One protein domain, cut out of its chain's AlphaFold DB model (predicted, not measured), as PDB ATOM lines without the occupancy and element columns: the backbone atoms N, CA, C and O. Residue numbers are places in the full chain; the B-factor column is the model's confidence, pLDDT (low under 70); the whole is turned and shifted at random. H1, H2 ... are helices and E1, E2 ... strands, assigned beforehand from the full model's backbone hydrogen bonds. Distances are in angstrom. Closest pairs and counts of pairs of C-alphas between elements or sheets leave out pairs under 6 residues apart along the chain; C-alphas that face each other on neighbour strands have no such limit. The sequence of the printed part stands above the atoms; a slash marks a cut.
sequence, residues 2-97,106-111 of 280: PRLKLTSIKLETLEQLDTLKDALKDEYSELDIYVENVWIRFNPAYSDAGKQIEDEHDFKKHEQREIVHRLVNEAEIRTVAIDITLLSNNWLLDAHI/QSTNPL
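Overview. This is residues 2 to 97 and 106 to 111 of the 280 residues of an uncharacterized protein of Postia placenta MAD-698-R-SB12 (UniProt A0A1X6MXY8). Look first for a small, twisted sheet of three parallel strands, with two helices, H1 and H2, that meet each other and only graze it. The beginnings of E1 and E2 reach toward one end of the long axis, and the long loop 41 to 62, with 57 to 62 standing free, lies toward the other. The printed part has 102 residues, in the order E1 H1 E2 H2 E3 H3, a mixed class; the sheet runs E1 E2 E3. It is compact, with a radius of gyration of the C-alphas of 13.5 A, yet elongated, spanning 44 by 24 by 21 A.

Arrangement. Start at inner strand E2, residues 32 to 40; edge strand E1, residues 3 to 11, is parallel to it at 12 degrees, with N 6 and O 34 2.9 A apart. Edge strand E3, residues 79 to 83, is parallel to E2 at 39 degrees, with N 40 and O 81 2.8 A apart. E1 bends by 67 degrees at residue 7, E2 by 71 degrees at residue 37. H1, residues 14 to 25, grazes the sheet with 16 to 24, and H2, residues 63 to 74, with 68 to 74. E1, H1, E2 and E2, H2, E3 are strand-helix-strand units, parallel neighbour strands joined through a helix, with right-handed crossovers. H1 touches H2 with residues 17 to 21 alone, the closest C-alphas being those of Lys 21 and Ile 67, 6.1 A apart, at a steep tilt of 54 degrees, the same way. H3, residues 84 to 88, is not on the sheet and is apart from H1 and H2. In H1, H2 and H3 every O i to N i+4 pair is within hydrogen-bond range.

Along the chain. Find C-alpha 3 at (-31.500, -48.553, -12.931), where E1 begins its 20.8 A. E2 measures 21.1 A, H1 16.1 A, H2 16.3 A and E3 13.6 A. H3 ends at C-alpha 88, (-44.181, -20.163, -4.378).

Size, cuts and confidence. The C-alphas of Pro 2 and Leu 111, the two farthest apart, are 44.6 A apart. Residues 98 to 105 are not printed, and C-alphas 97 and 106 are 21.3 A apart across this cut. The E2 to H2 link is long, at 22 residues. Mean pLDDT of the printed part is 72.4, with low confidence, under 70, at residues 26 to 34 and 43 to 63, among others.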
ATOM      1  N   PRO A   2     -31.235 -51.838 -16.503       51.12
ATOM      2  CA  PRO A   2     -30.399 -51.268 -15.456       51.12
ATOM      3  C   PRO A   2     -31.117 -50.035 -14.871       51.12
ATOM      4  O   PRO A   2     -31.933 -49.416 -15.548       51.12
ATOM      5  N   ARG A   3     -30.889 -49.716 -13.594       56.94
ATOM      6  CA  ARG A   3     -31.500 -48.553 -12.931       56.94
ATOM      7  C   ARG A   3     -30.410 -47.632 -12.427       56.94
ATOM      8  O   ARG A   3     -29.533 -48.090 -11.691       56.94
ATOM      9  N   LEU A   4     -30.489 -46.350 -12.767       56.69
ATOM     10  CA  LEU A   4     -29.667 -45.341 -12.116       56.69
ATOM     11  C   LEU A   4     -30.298 -45.060 -10.750       56.69
ATOM     12  O   LEU A   4     -31.331 -44.399 -10.643       56.69
ATOM     13  N   LYS A   5     -29.719 -45.637  -9.695       63.31
ATOM     14  CA  LYS A   5     -30.226 -45.487  -8.329       63.31
ATOM     15  C   LYS A   5     -29.515 -44.328  -7.638       63.31
ATOM     16  O   LYS A   5     -28.425 -44.503  -7.099       63.31
ATOM     17  N   LEU A   6     -30.156 -43.166  -7.614       66.44
ATOM     18  CA  LEU A   6     -29.715 -41.994  -6.862       66.44
ATOM     19  C   LEU A   6     -30.577 -41.890  -5.603       66.44
ATOM     20  O   LEU A   6     -31.619 -41.254  -5.598       66.44
ATOM     21  N   THR A   7     -30.183 -42.544  -4.510       77.62
ATOM     22  CA  THR A   7     -31.005 -42.604  -3.282       77.62
ATOM     23  C   THR A   7     -31.353 -41.232  -2.700       77.62
ATOM     24  O   THR A   7     -32.383 -41.091  -2.041       77.62
ATOM     25  N   SER A   8     -30.514 -40.223  -2.939       83.94
ATOM     26  CA  SER A   8     -30.785 -38.836  -2.578       83.94
ATOM     27  C   SER A   8     -30.114 -37.884  -3.558       83.94
ATOM     28  O   SER A   8     -28.978 -38.121  -3.965       83.94
ATOM     29  N   ILE A   9     -30.777 -36.769  -3.855       87.50
ATOM     30  CA  ILE A   9     -30.209 -35.640  -4.599       87.50
ATOM     31  C   ILE A   9     -30.381 -34.366  -3.766       87.50
ATOM     32  O   ILE A   9     -31.455 -34.134  -3.209       87.50
ATOM     33  N   LYS A  10     -29.324 -33.548  -3.681       87.56
ATOM     34  CA  LYS A  10     -29.370 -32.183  -3.139       87.56
ATOM     35  C   LYS A  10     -29.074 -31.194  -4.274       87.56
ATOM     36  O   LYS A  10     -28.060 -31.336  -4.950       87.56
ATOM     37  N   LEU A  11     -29.984 -30.246  -4.490       86.88
ATOM     38  CA  LEU A  11     -29.921 -29.181  -5.489       86.88
ATOM     39  C   LEU A  11     -29.896 -27.837  -4.758       86.88
ATOM     40  O   LEU A  11     -30.934 -27.319  -4.346       86.88
ATOM     41  N   GLU A  12     -28.692 -27.317  -4.563       82.62
ATOM     42  CA  GLU A  12     -28.387 -26.075  -3.849       82.62
ATOM     43  C   GLU A  12     -27.545 -25.107  -4.696       82.62
ATOM     44  O   GLU A  12     -27.551 -23.901  -4.446       82.62
ATOM     45  N   THR A  13     -26.841 -25.622  -5.712       77.44
ATOM     46  CA  THR A  13     -25.963 -24.854  -6.606       77.44
ATOM     47  C   THR A  13     -26.275 -25.117  -8.083       77.44
ATOM     48  O   THR A  13     -26.857 -26.145  -8.439       77.44
ATOM     49  N   LEU A  14     -25.851 -24.207  -8.971       74.56
ATOM     50  CA  LEU A  14     -25.957 -24.433 -10.420       74.56
ATOM     51  C   LEU A  14     -25.101 -25.603 -10.904       74.56
ATOM     52  O   LEU A  14     -25.535 -26.338 -11.776       74.56
ATOM     53  N   GLU A  15     -23.935 -25.832 -10.301       79.25
ATOM     54  CA  GLU A  15     -23.071 -26.965 -10.653       79.25
ATOM     55  C   GLU A  15     -23.774 -28.314 -10.431       79.25
ATOM     56  O   GLU A  15     -23.665 -29.224 -11.254       79.25
ATOM     57  N   GLN A  16     -24.560 -28.434  -9.355       83.75
ATOM     58  CA  GLN A  16     -25.377 -29.622  -9.099       83.75
ATOM     59  C   GLN A  16     -26.506 -29.773 -10.127       83.75
ATOM     60  O   GLN A  16     -26.800 -30.893 -10.548       83.75
ATOM     61  N   LEU A  17     -27.120 -28.666 -10.561       81.00
ATOM     62  CA  LEU A  17     -28.127 -28.676 -11.627       81.00
ATOM     63  C   LEU A  17     -27.531 -29.030 -12.992       81.00
ATOM     64  O   LEU A  17     -28.145 -29.801 -13.723       81.00
ATOM     65  N   ASP A  18     -26.352 -28.511 -13.330       80.81
ATOM     66  CA  ASP A  18     -25.653 -28.832 -14.577       80.81
ATOM     67  C   ASP A  18     -25.206 -30.300 -14.586       80.81
ATOM     68  O   ASP A  18     -25.443 -31.010 -15.557       80.81
ATOM     69  N   THR A  19     -24.691 -30.806 -13.461       83.00
ATOM     70  CA  THR A  19     -24.372 -32.237 -13.304       83.00
ATOM     71  C   THR A  19     -25.615 -33.110 -13.491       83.00
ATOM     72  O   THR A  19     -25.566 -34.133 -14.174       83.00
ATOM     73  N   LEU A  20     -26.751 -32.706 -12.910       83.31
ATOM     74  CA  LEU A  20     -28.027 -33.392 -13.102       83.31
ATOM     75  C   LEU A  20     -28.470 -33.337 -14.570       83.31
ATOM     76  O   LEU A  20     -28.902 -34.343 -15.120       83.31
ATOM     77  N   LYS A  21     -28.355 -32.176 -15.216       83.69
ATOM     78  CA  LYS A  21     -28.702 -31.982 -16.625       83.69
ATOM     79  C   LYS A  21     -27.902 -32.904 -17.533       83.69
ATOM     80  O   LYS A  21     -28.492 -33.509 -18.423       83.69
ATOM     81  N   ASP A  22     -26.598 -33.009 -17.313       82.06
ATOM     82  CA  ASP A  22     -25.718 -33.866 -18.102       82.06
ATOM     83  C   ASP A  22     -26.046 -35.344 -17.859       82.06
ATOM     84  O   ASP A  22     -26.264 -36.085 -18.816       82.06
ATOM     85  N   ALA A  23     -26.266 -35.742 -16.599       78.25
ATOM     86  CA  ALA A  23     -26.726 -37.090 -16.254       78.25
ATOM     87  C   ALA A  23     -28.092 -37.455 -16.876       78.25
ATOM     88  O   ALA A  23     -28.352 -38.625 -17.143       78.25
ATOM     89  N   LEU A  24     -28.962 -36.466 -17.114       77.25
ATOM     90  CA  LEU A  24     -30.251 -36.631 -17.798       77.25
ATOM     91  C   LEU A  24     -30.143 -36.559 -19.337       77.25
ATOM     92  O   LEU A  24     -31.097 -36.933 -20.030       77.25
ATOM     93  N   LYS A  25     -29.055 -36.009 -19.892       76.81
ATOM     94  CA  LYS A  25     -28.820 -35.859 -21.341       76.81
ATOM     95  C   LYS A  25     -28.071 -37.038 -21.948       76.81
ATOM     96  O   LYS A  25     -28.337 -37.358 -23.106       76.81
ATOM     97  N   ASP A  26     -27.153 -37.644 -21.200       58.16
ATOM     98  CA  ASP A  26     -26.425 -38.827 -21.652       58.16
ATOM     99  C   ASP A  26     -27.411 -39.973 -21.923       58.16
ATOM    100  O   ASP A  26     -28.315 -40.192 -21.122       58.16
ATOM    101  N   GLU A  27     -27.228 -40.638 -23.074       47.12
ATOM    102  CA  GLU A  27     -27.920 -41.753 -23.772       47.12
ATOM    103  C   GLU A  27     -28.650 -42.858 -22.956       47.12
ATOM    104  O   GLU A  27     -28.714 -44.018 -23.357       47.12
ATOM    105  N   TYR A  28     -29.279 -42.532 -21.838       49.00
ATOM    106  CA  TYR A  28     -29.953 -43.451 -20.930       49.00
ATOM    107  C   TYR A  28     -31.469 -43.277 -20.958       49.00
ATOM    108  O   TYR A  28     -32.141 -43.393 -19.935       49.00
ATOM    109  N   SER A  29     -32.034 -43.094 -22.153       49.53
ATOM    110  CA  SER A  29     -33.482 -43.184 -22.387       49.53
ATOM    111  C   SER A  29     -34.091 -44.549 -22.003       49.53
ATOM    112  O   SER A  29     -35.308 -44.700 -22.040       49.53
ATOM    113  N   GLU A  30     -33.268 -45.531 -21.610       49.94
ATOM    114  CA  GLU A  30     -33.673 -46.865 -21.148       49.94
ATOM    115  C   GLU A  30     -33.434 -47.144 -19.644       49.94
ATOM    116  O   GLU A  30     -33.757 -48.241 -19.179       49.94
ATOM    117  N   LEU A  31     -32.857 -46.214 -18.866       52.72
ATOM    118  CA  LEU A  31     -32.671 -46.413 -17.420       52.72
ATOM    119  C   LEU A  31     -33.838 -45.811 -16.635       52.72
ATOM    120  O   LEU A  31     -34.037 -44.600 -16.664       52.72
ATOM    121  N   ASP A  32     -34.544 -46.627 -15.843       59.25
ATOM    122  CA  ASP A  32     -35.424 -46.085 -14.799       59.25
ATOM    123  C   ASP A  32     -34.546 -45.296 -13.809       59.25
ATOM    124  O   ASP A  32     -33.695 -45.879 -13.114       59.25
ATOM    125  N   ILE A  33     -34.748 -43.982 -13.729       65.06
ATOM    126  CA  ILE A  33     -34.128 -43.131 -12.714       65.06
ATOM    127  C   ILE A  33     -34.897 -43.336 -11.411       65.06
ATOM    128  O   ILE A  33     -36.080 -43.027 -11.307       65.06
ATOM    129  N   TYR A  34     -34.227 -43.866 -10.389       69.06
ATOM    130  CA  TYR A  34     -34.821 -44.015  -9.063       69.06
ATOM    131  C   TYR A  34     -34.217 -42.987  -8.118       69.06
ATOM    132  O   TYR A  34     -33.059 -43.130  -7.711       69.06
ATOM    133  N   VAL A  35     -35.015 -41.980  -7.758       78.94
ATOM    134  CA  VAL A  35     -34.646 -40.947  -6.786       78.94
ATOM    135  C   VAL A  35     -35.665 -40.903  -5.669       78.94
ATOM    136  O   VAL A  35     -36.766 -40.409  -5.849       78.94
ATOM    137  N   GLU A  36     -35.278 -41.405  -4.501       82.88
ATOM    138  CA  GLU A  36     -36.193 -41.539  -3.365       82.88
ATOM    139  C   GLU A  36     -36.353 -40.229  -2.583       82.88
ATOM    140  O   GLU A  36     -37.440 -39.933  -2.079       82.88
ATOM    141  N   ASN A  37     -35.284 -39.433  -2.499       88.19
ATOM    142  CA  ASN A  37     -35.237 -38.219  -1.693       88.19
ATOM    143  C   ASN A  37     -34.665 -37.053  -2.506       88.19
ATOM    144  O   ASN A  37     -33.569 -37.156  -3.060       88.19
ATOM    145  N   VAL A  38     -35.382 -35.933  -2.548       90.81
ATOM    146  CA  VAL A  38     -34.951 -34.725  -3.261       90.81
ATOM    147  C   VAL A  38     -34.954 -33.531  -2.319       90.81
ATOM    148  O   VAL A  38     -35.956 -33.254  -1.664       90.81
ATOM    149  N   TRP A  39     -33.837 -32.815  -2.275       91.19
ATOM    150  CA  TRP A  39     -33.680 -31.551  -1.564       91.19
ATOM    151  C   TRP A  39     -33.437 -30.435  -2.575       91.19
ATOM    152  O   TRP A  39     -32.481 -30.505  -3.342       91.19
ATOM    153  N   ILE A  40     -34.293 -29.419  -2.579       89.25
ATOM    154  CA  ILE A  40     -34.265 -28.295  -3.515       89.25
ATOM    155  C   ILE A  40     -34.215 -27.017  -2.690       89.25
ATOM    156  O   ILE A  40     -35.202 -26.637  -2.057       89.25
ATOM    157  N   ARG A  41     -33.073 -26.341  -2.673       86.38
ATOM    158  CA  ARG A  41     -32.900 -25.142  -1.861       86.38
ATOM    159  C   ARG A  41     -32.214 -24.049  -2.652       86.38
ATOM    160  O   ARG A  41     -31.200 -24.281  -3.292       86.38
ATOM    161  N   PHE A  42     -32.736 -22.834  -2.554       73.06
ATOM    162  CA  PHE A  42     -31.969 -21.669  -2.958       73.06
ATOM    163  C   PHE A  42     -30.952 -21.357  -1.864       73.06
ATOM    164  O   PHE A  42     -31.342 -21.251  -0.704       73.06
ATOM    165  N   ASN A  43     -29.670 -21.203  -2.201       66.94
ATOM    166  CA  ASN A  43     -28.685 -20.702  -1.247       66.94
ATOM    167  C   ASN A  43     -27.714 -19.696  -1.894       66.94
ATOM    168  O   ASN A  43     -26.795 -20.104  -2.604       66.94
ATOM    169  N   PRO A  44     -27.857 -18.385  -1.618       57.97
ATOM    170  CA  PRO A  44     -26.996 -17.360  -2.191       57.97
ATOM    171  C   PRO A  44     -25.570 -17.393  -1.615       57.97
ATOM    172  O   PRO A  44     -24.666 -16.825  -2.221       57.97
ATOM    173  N   ALA A  45     -25.346 -18.048  -0.465       55.66
ATOM    174  CA  ALA A  45     -24.036 -18.118   0.185       55.66
ATOM    175  C   ALA A  45     -23.067 -19.098  -0.500       55.66
ATOM    176  O   ALA A  45     -21.858 -18.958  -0.341       55.66
ATOM    177  N   TYR A  46     -23.575 -20.065  -1.271       51.50
ATOM    178  CA  TYR A  46     -22.757 -21.059  -1.984       51.50
ATOM    179  C   TYR A  46     -22.447 -20.676  -3.435       51.50
ATOM    180  O   TYR A  46     -21.940 -21.491  -4.203       51.50
ATOM    181  N   SER A  47     -22.731 -19.435  -3.819       48.19
ATOM    182  CA  SER A  47     -22.606 -18.983  -5.199       48.19
ATOM    183  C   SER A  47     -21.823 -17.680  -5.293       48.19
ATOM    184  O   SER A  47     -22.266 -16.650  -4.785       48.19
ATOM    185  N   ASP A  48     -20.702 -17.715  -6.018       50.44
ATOM    186  CA  ASP A  48     -20.139 -16.518  -6.650       50.44
ATOM    187  C   ASP A  48     -21.256 -15.798  -7.431       50.44
ATOM    188  O   ASP A  48     -22.164 -16.452  -7.960       50.44
ATOM    189  N   ALA A  49     -21.209 -14.467  -7.525       47.25
ATOM    190  CA  ALA A  49     -22.178 -13.699  -8.307       47.25
ATOM    191  C   ALA A  49     -22.325 -14.299  -9.727       47.25
ATOM    192  O   ALA A  49     -21.345 -14.380 -10.467       47.25
ATOM    193  N   GLY A  50     -23.532 -14.766 -10.081       49.38
ATOM    194  CA  GLY A  50     -23.835 -15.449 -11.350       49.38
ATOM    195  C   GLY A  50     -23.924 -16.986 -11.307       49.38
ATOM    196  O   GLY A  50     -24.203 -17.587 -12.342       49.38
ATOM    197  N   LYS A  51     -23.715 -17.637 -10.149       49.44
ATOM    198  CA  LYS A  51     -23.845 -19.105  -9.963       49.44
ATOM    199  C   LYS A  51     -25.018 -19.534  -9.064       49.44
ATOM    200  O   LYS A  51     -24.975 -20.613  -8.470       49.44
ATOM    201  N   GLN A  52     -26.033 -18.688  -8.899       53.62
ATOM    202  CA  GLN A  52     -27.153 -18.950  -7.984       53.62
ATOM    203  C   GLN A  52     -28.337 -19.601  -8.721       53.62
ATOM    204  O   GLN A  52     -28.531 -19.365  -9.911       53.62
ATOM    205  N   ILE A  53     -29.156 -20.389  -8.014       55.31
ATOM    206  CA  ILE A  53     -30.486 -20.800  -8.503       55.31
ATOM    207  C   ILE A  53     -31.420 -19.579  -8.413       55.31
ATOM    208  O   ILE A  53     -32.019 -19.324  -7.378       55.31
ATOM    209  N   GLU A  54     -31.480 -18.743  -9.442       55.97
ATOM    210  CA  GLU A  54     -32.140 -17.433  -9.345       55.97
ATOM    211  C   GLU A  54     -33.683 -17.484  -9.380       55.97
ATOM    212  O   GLU A  54     -34.303 -18.456  -9.812       55.97
ATOM    213  N   ASP A  55     -34.304 -16.405  -8.884       53.47
ATOM    214  CA  ASP A  55     -35.752 -16.170  -8.970       53.47
ATOM    215  C   ASP A  55     -36.173 -15.858 -10.415       53.47
ATOM    216  O   ASP A  55     -35.395 -15.275 -11.168       53.47
ATOM    217  N   GLU A  56     -37.420 -16.160 -10.791       47.81
ATOM    218  CA  GLU A  56     -37.946 -16.091 -12.173       47.81
ATOM    219  C   GLU A  56     -37.809 -14.715 -12.868       47.81
ATOM    220  O   GLU A  56     -38.053 -14.596 -14.075       47.81
ATOM    221  N   HIS A  57     -37.446 -13.662 -12.134       45.19
ATOM    222  CA  HIS A  57     -37.439 -12.294 -12.642       45.19
ATOM    223  C   HIS A  57     -36.202 -11.944 -13.485       45.19
ATOM    224  O   HIS A  57     -36.337 -11.085 -14.355       45.19
ATOM    225  N   ASP A  58     -35.075 -12.659 -13.337       46.03
ATOM    226  CA  ASP A  58     -33.828 -12.367 -14.078       46.03
ATOM    227  C   ASP A  58     -33.335 -13.489 -15.019       46.03
ATOM    228  O   ASP A  58     -32.408 -13.272 -15.803       46.03
ATOM    229  N   PHE A  59     -33.971 -14.670 -15.051       49.84
ATOM    230  CA  PHE A  59     -33.463 -15.792 -15.854       49.84
ATOM    231  C   PHE A  59     -34.098 -15.963 -17.238       49.84
ATOM    232  O   PHE A  59     -35.259 -15.647 -17.484       49.84
ATOM    233  N   LYS A  60     -33.328 -16.574 -18.147       43.84
ATOM    234  CA  LYS A  60     -33.807 -17.222 -19.379       43.84
ATOM    235  C   LYS A  60     -34.741 -18.385 -18.974       43.84
ATOM    236  O   LYS A  60     -34.290 -19.470 -18.627       43.84
ATOM    237  N   LYS A  61     -36.044 -18.100 -18.960       48.34
ATOM    238  CA  LYS A  61     -37.077 -18.540 -17.993       48.34
ATOM    239  C   LYS A  61     -37.447 -20.029 -17.839       48.34
ATOM    240  O   LYS A  61     -38.398 -20.307 -17.118       48.34
ATOM    241  N   HIS A  62     -36.760 -20.992 -18.454       58.22
ATOM    242  CA  HIS A  62     -37.280 -22.373 -18.495       58.22
ATOM    243  C   HIS A  62     -36.283 -23.480 -18.131       58.22
ATOM    244  O   HIS A  62     -36.675 -24.441 -17.480       58.22
ATOM    245  N   GLU A  63     -34.992 -23.334 -18.424       69.56
ATOM    246  CA  GLU A  63     -34.093 -24.495 -18.476       69.56
ATOM    247  C   GLU A  63     -33.831 -25.173 -17.110       69.56
ATOM    248  O   GLU A  63     -33.875 -26.395 -17.012       69.56
ATOM    249  N   GLN A  64     -33.616 -24.414 -16.027       75.50
ATOM    250  CA  GLN A  64     -33.364 -24.984 -14.686       75.50
ATOM    251  C   GLN A  64     -34.603 -25.668 -14.099       75.50
ATOM    252  O   GLN A  64     -34.533 -26.790 -13.593       75.50
ATOM    253  N   ARG A  65     -35.752 -24.992 -14.196       75.50
ATOM    254  CA  ARG A  65     -37.038 -25.529 -13.755       75.50
ATOM    255  C   ARG A  65     -37.420 -26.757 -14.576       75.50
ATOM    256  O   ARG A  65     -37.897 -27.722 -13.998       75.50
ATOM    257  N   GLU A  66     -37.159 -26.761 -15.884       78.25
ATOM    258  CA  GLU A  66     -37.360 -27.922 -16.758       78.25
ATOM    259  C   GLU A  66     -36.516 -29.125 -16.333       78.25
ATOM    260  O   GLU A  66     -37.039 -30.235 -16.302       78.25
ATOM    261  N   ILE A  67     -35.251 -28.928 -15.950       80.50
ATOM    262  CA  ILE A  67     -34.384 -30.007 -15.446       80.50
ATOM    263  C   ILE A  67     -34.969 -30.621 -14.170       80.50
ATOM    264  O   ILE A  67     -35.075 -31.843 -14.059       80.50
ATOM    265  N   VAL A  68     -35.393 -29.782 -13.219       83.00
ATOM    266  CA  VAL A  68     -36.031 -30.258 -11.985       83.00
ATOM    267  C   VAL A  68     -37.364 -30.933 -12.281       83.00
ATOM    268  O   VAL A  68     -37.600 -32.029 -11.788       83.00
ATOM    269  N   HIS A  69     -38.212 -30.337 -13.121       82.50
ATOM    270  CA  HIS A  69     -39.485 -30.918 -13.550       82.50
ATOM    271  C   HIS A  69     -39.285 -32.286 -14.215       82.50
ATOM    272  O   HIS A  69     -40.041 -33.218 -13.952       82.50
ATOM    273  N   ARG A  70     -38.256 -32.423 -15.054       81.75
ATOM    274  CA  ARG A  70     -37.903 -33.688 -15.695       81.75
ATOM    275  C   ARG A  70     -37.505 -34.733 -14.658       81.75
ATOM    276  O   ARG A  70     -38.088 -35.811 -14.645       81.75
ATOM    277  N   LEU A  71     -36.609 -34.382 -13.734       84.56
ATOM    278  CA  LEU A  71     -36.216 -35.254 -12.627       84.56
ATOM    279  C   LEU A  71     -37.428 -35.735 -11.822       84.56
ATOM    280  O   LEU A  71     -37.576 -36.930 -11.584       84.56
ATOM    281  N   VAL A  72     -38.288 -34.812 -11.384       84.06
ATOM    282  CA  VAL A  72     -39.409 -35.156 -10.502       84.06
ATOM    283  C   VAL A  72     -40.487 -35.968 -11.216       84.06
ATOM    284  O   VAL A  72     -41.112 -36.808 -10.584       84.06
ATOM    285  N   ASN A  73     -40.683 -35.772 -12.520       80.81
ATOM    286  CA  ASN A  73     -41.659 -36.543 -13.290       80.81
ATOM    287  C   ASN A  73     -41.150 -37.935 -13.695       80.81
ATOM    288  O   ASN A  73     -41.962 -38.831 -13.913       80.81
ATOM    289  N   GLU A  74     -39.834 -38.123 -13.809       79.56
ATOM    290  CA  GLU A  74     -39.231 -39.407 -14.190       79.56
ATOM    291  C   GLU A  74     -38.903 -40.299 -12.975       79.56
ATOM    292  O   GLU A  74     -38.770 -41.512 -13.132       79.56
ATOM    293  N   ALA A  75     -38.802 -39.735 -11.763       80.12
ATOM    294  CA  ALA A  75     -38.375 -40.460 -10.565       80.12
ATOM    295  C   ALA A  75     -39.500 -40.801  -9.564       80.12
ATOM    296  O   ALA A  75     -40.431 -40.031  -9.337       80.12
ATOM    297  N   GLU A  76     -39.360 -41.933  -8.860       83.25
ATOM    298  CA  GLU A  76     -40.215 -42.287  -7.709       83.25
ATOM    299  C   GLU A  76     -39.785 -41.533  -6.436       83.25
ATOM    300  O   GLU A  76     -39.055 -42.063  -5.595       83.25
ATOM    301  N   ILE A  77     -40.277 -40.306  -6.270       86.69
ATOM    302  CA  ILE A  77     -39.938 -39.464  -5.117       86.69
ATOM    303  C   ILE A  77     -40.822 -39.783  -3.908       86.69
ATOM    304  O   ILE A  77     -42.046 -39.659  -3.948       86.69
ATOM    305  N   ARG A  78     -40.189 -40.121  -2.779       87.19
ATOM    306  CA  ARG A  78     -40.864 -40.360  -1.492       87.19
ATOM    307  C   ARG A  78     -40.747 -39.196  -0.524       87.19
ATOM    308  O   ARG A  78     -41.695 -38.956   0.229       87.19
ATOM    309  N   THR A  79     -39.618 -38.495  -0.547       89.94
ATOM    310  CA  THR A  79     -39.340 -37.365   0.342       89.94
ATOM    311  C   THR A  79     -38.915 -36.151  -0.469       89.94
ATOM    312  O   THR A  79     -37.994 -36.235  -1.280       89.94
ATOM    313  N   VAL A  80     -39.553 -35.012  -0.208       92.25
ATOM    314  CA  VAL A  80     -39.181 -33.718  -0.787       92.25
ATOM    315  C   VAL A  80     -38.854 -32.740   0.327       92.25
ATOM    316  O   VAL A  80     -39.684 -32.496   1.196       92.25
ATOM    317  N   ALA A  81     -37.677 -32.134   0.273       92.75
ATOM    318  CA  ALA A  81     -37.383 -30.896   0.973       92.75
ATOM    319  C   ALA A  81     -37.296 -29.771  -0.058       92.75
ATOM    320  O   ALA A  81     -36.558 -29.895  -1.033       92.75
ATOM    321  N   ILE A  82     -38.061 -28.699   0.121       91.31
ATOM    322  CA  ILE A  82     -38.082 -27.579  -0.823       91.31
ATOM    323  C   ILE A  82     -38.109 -26.237  -0.097       91.31
ATOM    324  O   ILE A  82     -38.873 -26.052   0.851       91.31
ATOM    325  N   ASP A  83     -37.294 -25.291  -0.560       89.69
ATOM    326  CA  ASP A  83     -37.401 -23.880  -0.186       89.69
ATOM    327  C   ASP A  83     -38.793 -23.343  -0.539       89.69
ATOM    328  O   ASP A  83     -39.231 -23.374  -1.691       89.69
ATOM    329  N   ILE A  84     -39.498 -22.837   0.470       87.00
ATOM    330  CA  ILE A  84     -40.875 -22.358   0.337       87.00
ATOM    331  C   ILE A  84     -41.031 -21.218  -0.688       87.00
ATOM    332  O   ILE A  84     -42.107 -21.051  -1.269       87.00
ATOM    333  N   THR A  85     -39.970 -20.457  -0.965       85.44
ATOM    334  CA  THR A  85     -39.973 -19.426  -2.017       85.44
ATOM    335  C   THR A  85     -39.905 -20.042  -3.416       85.44
ATOM    336  O   THR A  85     -40.639 -19.614  -4.300       85.44
ATOM    337  N   LEU A  86     -39.146 -21.128  -3.611       84.94
ATOM    338  CA  LEU A  86     -39.146 -21.884  -4.873       84.94
ATOM    339  C   LEU A  86     -40.495 -22.575  -5.102       84.94
ATOM    340  O   LEU A  86     -41.016 -22.586  -6.216       84.94
ATOM    341  N   LEU A  87     -41.108 -23.091  -4.032       85.00
ATOM    342  CA  LEU A  87     -42.470 -23.616  -4.089       85.00
ATOM    343  C   LEU A  87     -43.482 -22.543  -4.526       85.00
ATOM    344  O   LEU A  87     -44.340 -22.825  -5.360       85.00
ATOM    345  N   SER A  88     -43.356 -21.323  -3.993       80.19
ATOM    346  CA  SER A  88     -44.181 -20.163  -4.378       80.19
ATOM    347  C   SER A  88     -44.014 -19.796  -5.856       80.19
ATOM    348  O   SER A  88     -44.966 -19.374  -6.500       80.19
ATOM    349  N   ASN A  89     -42.826 -20.038  -6.411       78.62
ATOM    350  CA  ASN A  89     -42.498 -19.828  -7.822       78.62
ATOM    351  C   ASN A  89     -42.832 -21.041  -8.703       78.62
ATOM    352  O   ASN A  89     -42.246 -21.256  -9.761       78.62
ATOM    353  N   ASN A  90     -43.770 -21.873  -8.261       78.38
ATOM    354  CA  ASN A  90     -44.355 -22.957  -9.037       78.38
ATOM    355  C   ASN A  90     -43.401 -24.103  -9.431       78.38
ATOM    356  O   ASN A  90     -43.725 -24.881 -10.330       78.38
ATOM    357  N   TRP A  91     -42.266 -24.271  -8.739       80.94
ATOM    358  CA  TRP A  91     -41.256 -25.295  -9.068       80.94
ATOM    359  C   TRP A  91     -41.757 -26.742  -8.979       80.94
ATOM    360  O   TRP A  91     -41.144 -27.629  -9.562       80.94
ATOM    361  N   LEU A  92     -42.844 -26.996  -8.239       80.19
ATOM    362  CA  LEU A  92     -43.438 -28.330  -8.078       80.19
ATOM    363  C   LEU A  92     -44.952 -28.372  -8.335       80.19
ATOM    364  O   LEU A  92     -45.565 -29.414  -8.122       80.19
ATOM    365  N   LEU A  93     -45.591 -27.277  -8.761       68.81
ATOM    366  CA  LEU A  93     -47.062 -27.258  -8.848       68.81
ATOM    367  C   LEU A  93     -47.626 -28.150  -9.957       68.81
ATOM    368  O   LEU A  93     -48.703 -28.716  -9.784       68.81
ATOM    369  N   ASP A  94     -46.884 -28.304 -11.053       68.50
ATOM    370  CA  ASP A  94     -47.253 -29.178 -12.173       68.50
ATOM    371  C   ASP A  94     -46.548 -30.543 -12.108       68.50
ATOM    372  O   ASP A  94     -46.684 -31.359 -13.017       68.50
ATOM    373  N   ALA A  95     -45.775 -30.799 -11.047       72.69
ATOM    374  CA  ALA A  95     -45.074 -32.062 -10.880       72.69
ATOM    375  C   ALA A  95     -46.068 -33.179 -10.524       72.69
ATOM    376  O   ALA A  95     -46.872 -33.045  -9.600       72.69
ATOM    377  N   HIS A  96     -45.977 -34.316 -11.214       78.50
ATOM    378  CA  HIS A  96     -46.807 -35.498 -10.953       78.50
ATOM    379  C   HIS A  96     -46.241 -36.377  -9.829       78.50
ATOM    380  O   HIS A  96     -46.249 -37.602  -9.916       78.50
ATOM    381  N   ILE A  97     -45.739 -35.743  -8.769       86.19
ATOM    382  CA  ILE A  97     -45.143 -36.439  -7.630       86.19
ATOM    383  C   ILE A  97     -46.117 -36.565  -6.471       86.19
ATOM    384  O   ILE A  97     -46.934 -35.685  -6.212       86.19
ATOM    385  N   GLN A 106     -37.102 -22.963   5.228       87.19
ATOM    386  CA  GLN A 106     -37.018 -21.508   5.283       87.19
ATOM    387  C   GLN A 106     -36.044 -21.003   4.210       87.19
ATOM    388  O   GLN A 106     -34.953 -21.564   4.039       87.19
ATOM    389  N   SER A 107     -36.413 -19.921   3.516       82.69
ATOM    390  CA  SER A 107     -35.510 -19.310   2.543       82.69
ATOM    391  C   SER A 107     -34.251 -18.797   3.225       82.69
ATOM    392  O   SER A 107     -34.303 -18.178   4.287       82.69
ATOM    393  N   THR A 108     -33.103 -19.040   2.603       78.88
ATOM    394  CA  THR A 108     -31.826 -18.478   3.058       78.88
ATOM    395  C   THR A 108     -31.700 -16.994   2.723       78.88
ATOM    396  O   THR A 108     -30.792 -16.337   3.225       78.88
ATOM    397  N   ASN A 109     -32.560 -16.460   1.845       76.31
ATOM    398  CA  ASN A 109     -32.588 -15.040   1.530       76.31
ATOM    399  C   ASN A 109     -33.649 -14.337   2.394       76.31
ATOM    400  O   ASN A 109     -34.840 -14.490   2.124       76.31
ATOM    401  N   PRO A 110     -33.246 -13.523   3.386       68.69
ATOM    402  CA  PRO A 110     -34.183 -12.861   4.292       68.69
ATOM    403  C   PRO A 110     -35.064 -11.808   3.604       68.69
ATOM    404  O   PRO A 110     -36.056 -11.379   4.186       68.69
ATOM    405  N   LEU A 111     -34.716 -11.375   2.387       72.75
ATOM    406  CA  LEU A 111     -35.505 -10.416   1.609       72.75
ATOM    407  C   LEU A 111     -36.634 -11.083   0.815       72.75
ATOM    408  O   LEU A 111     -37.517 -10.385   0.321       72.75
TER     409      LEU A 111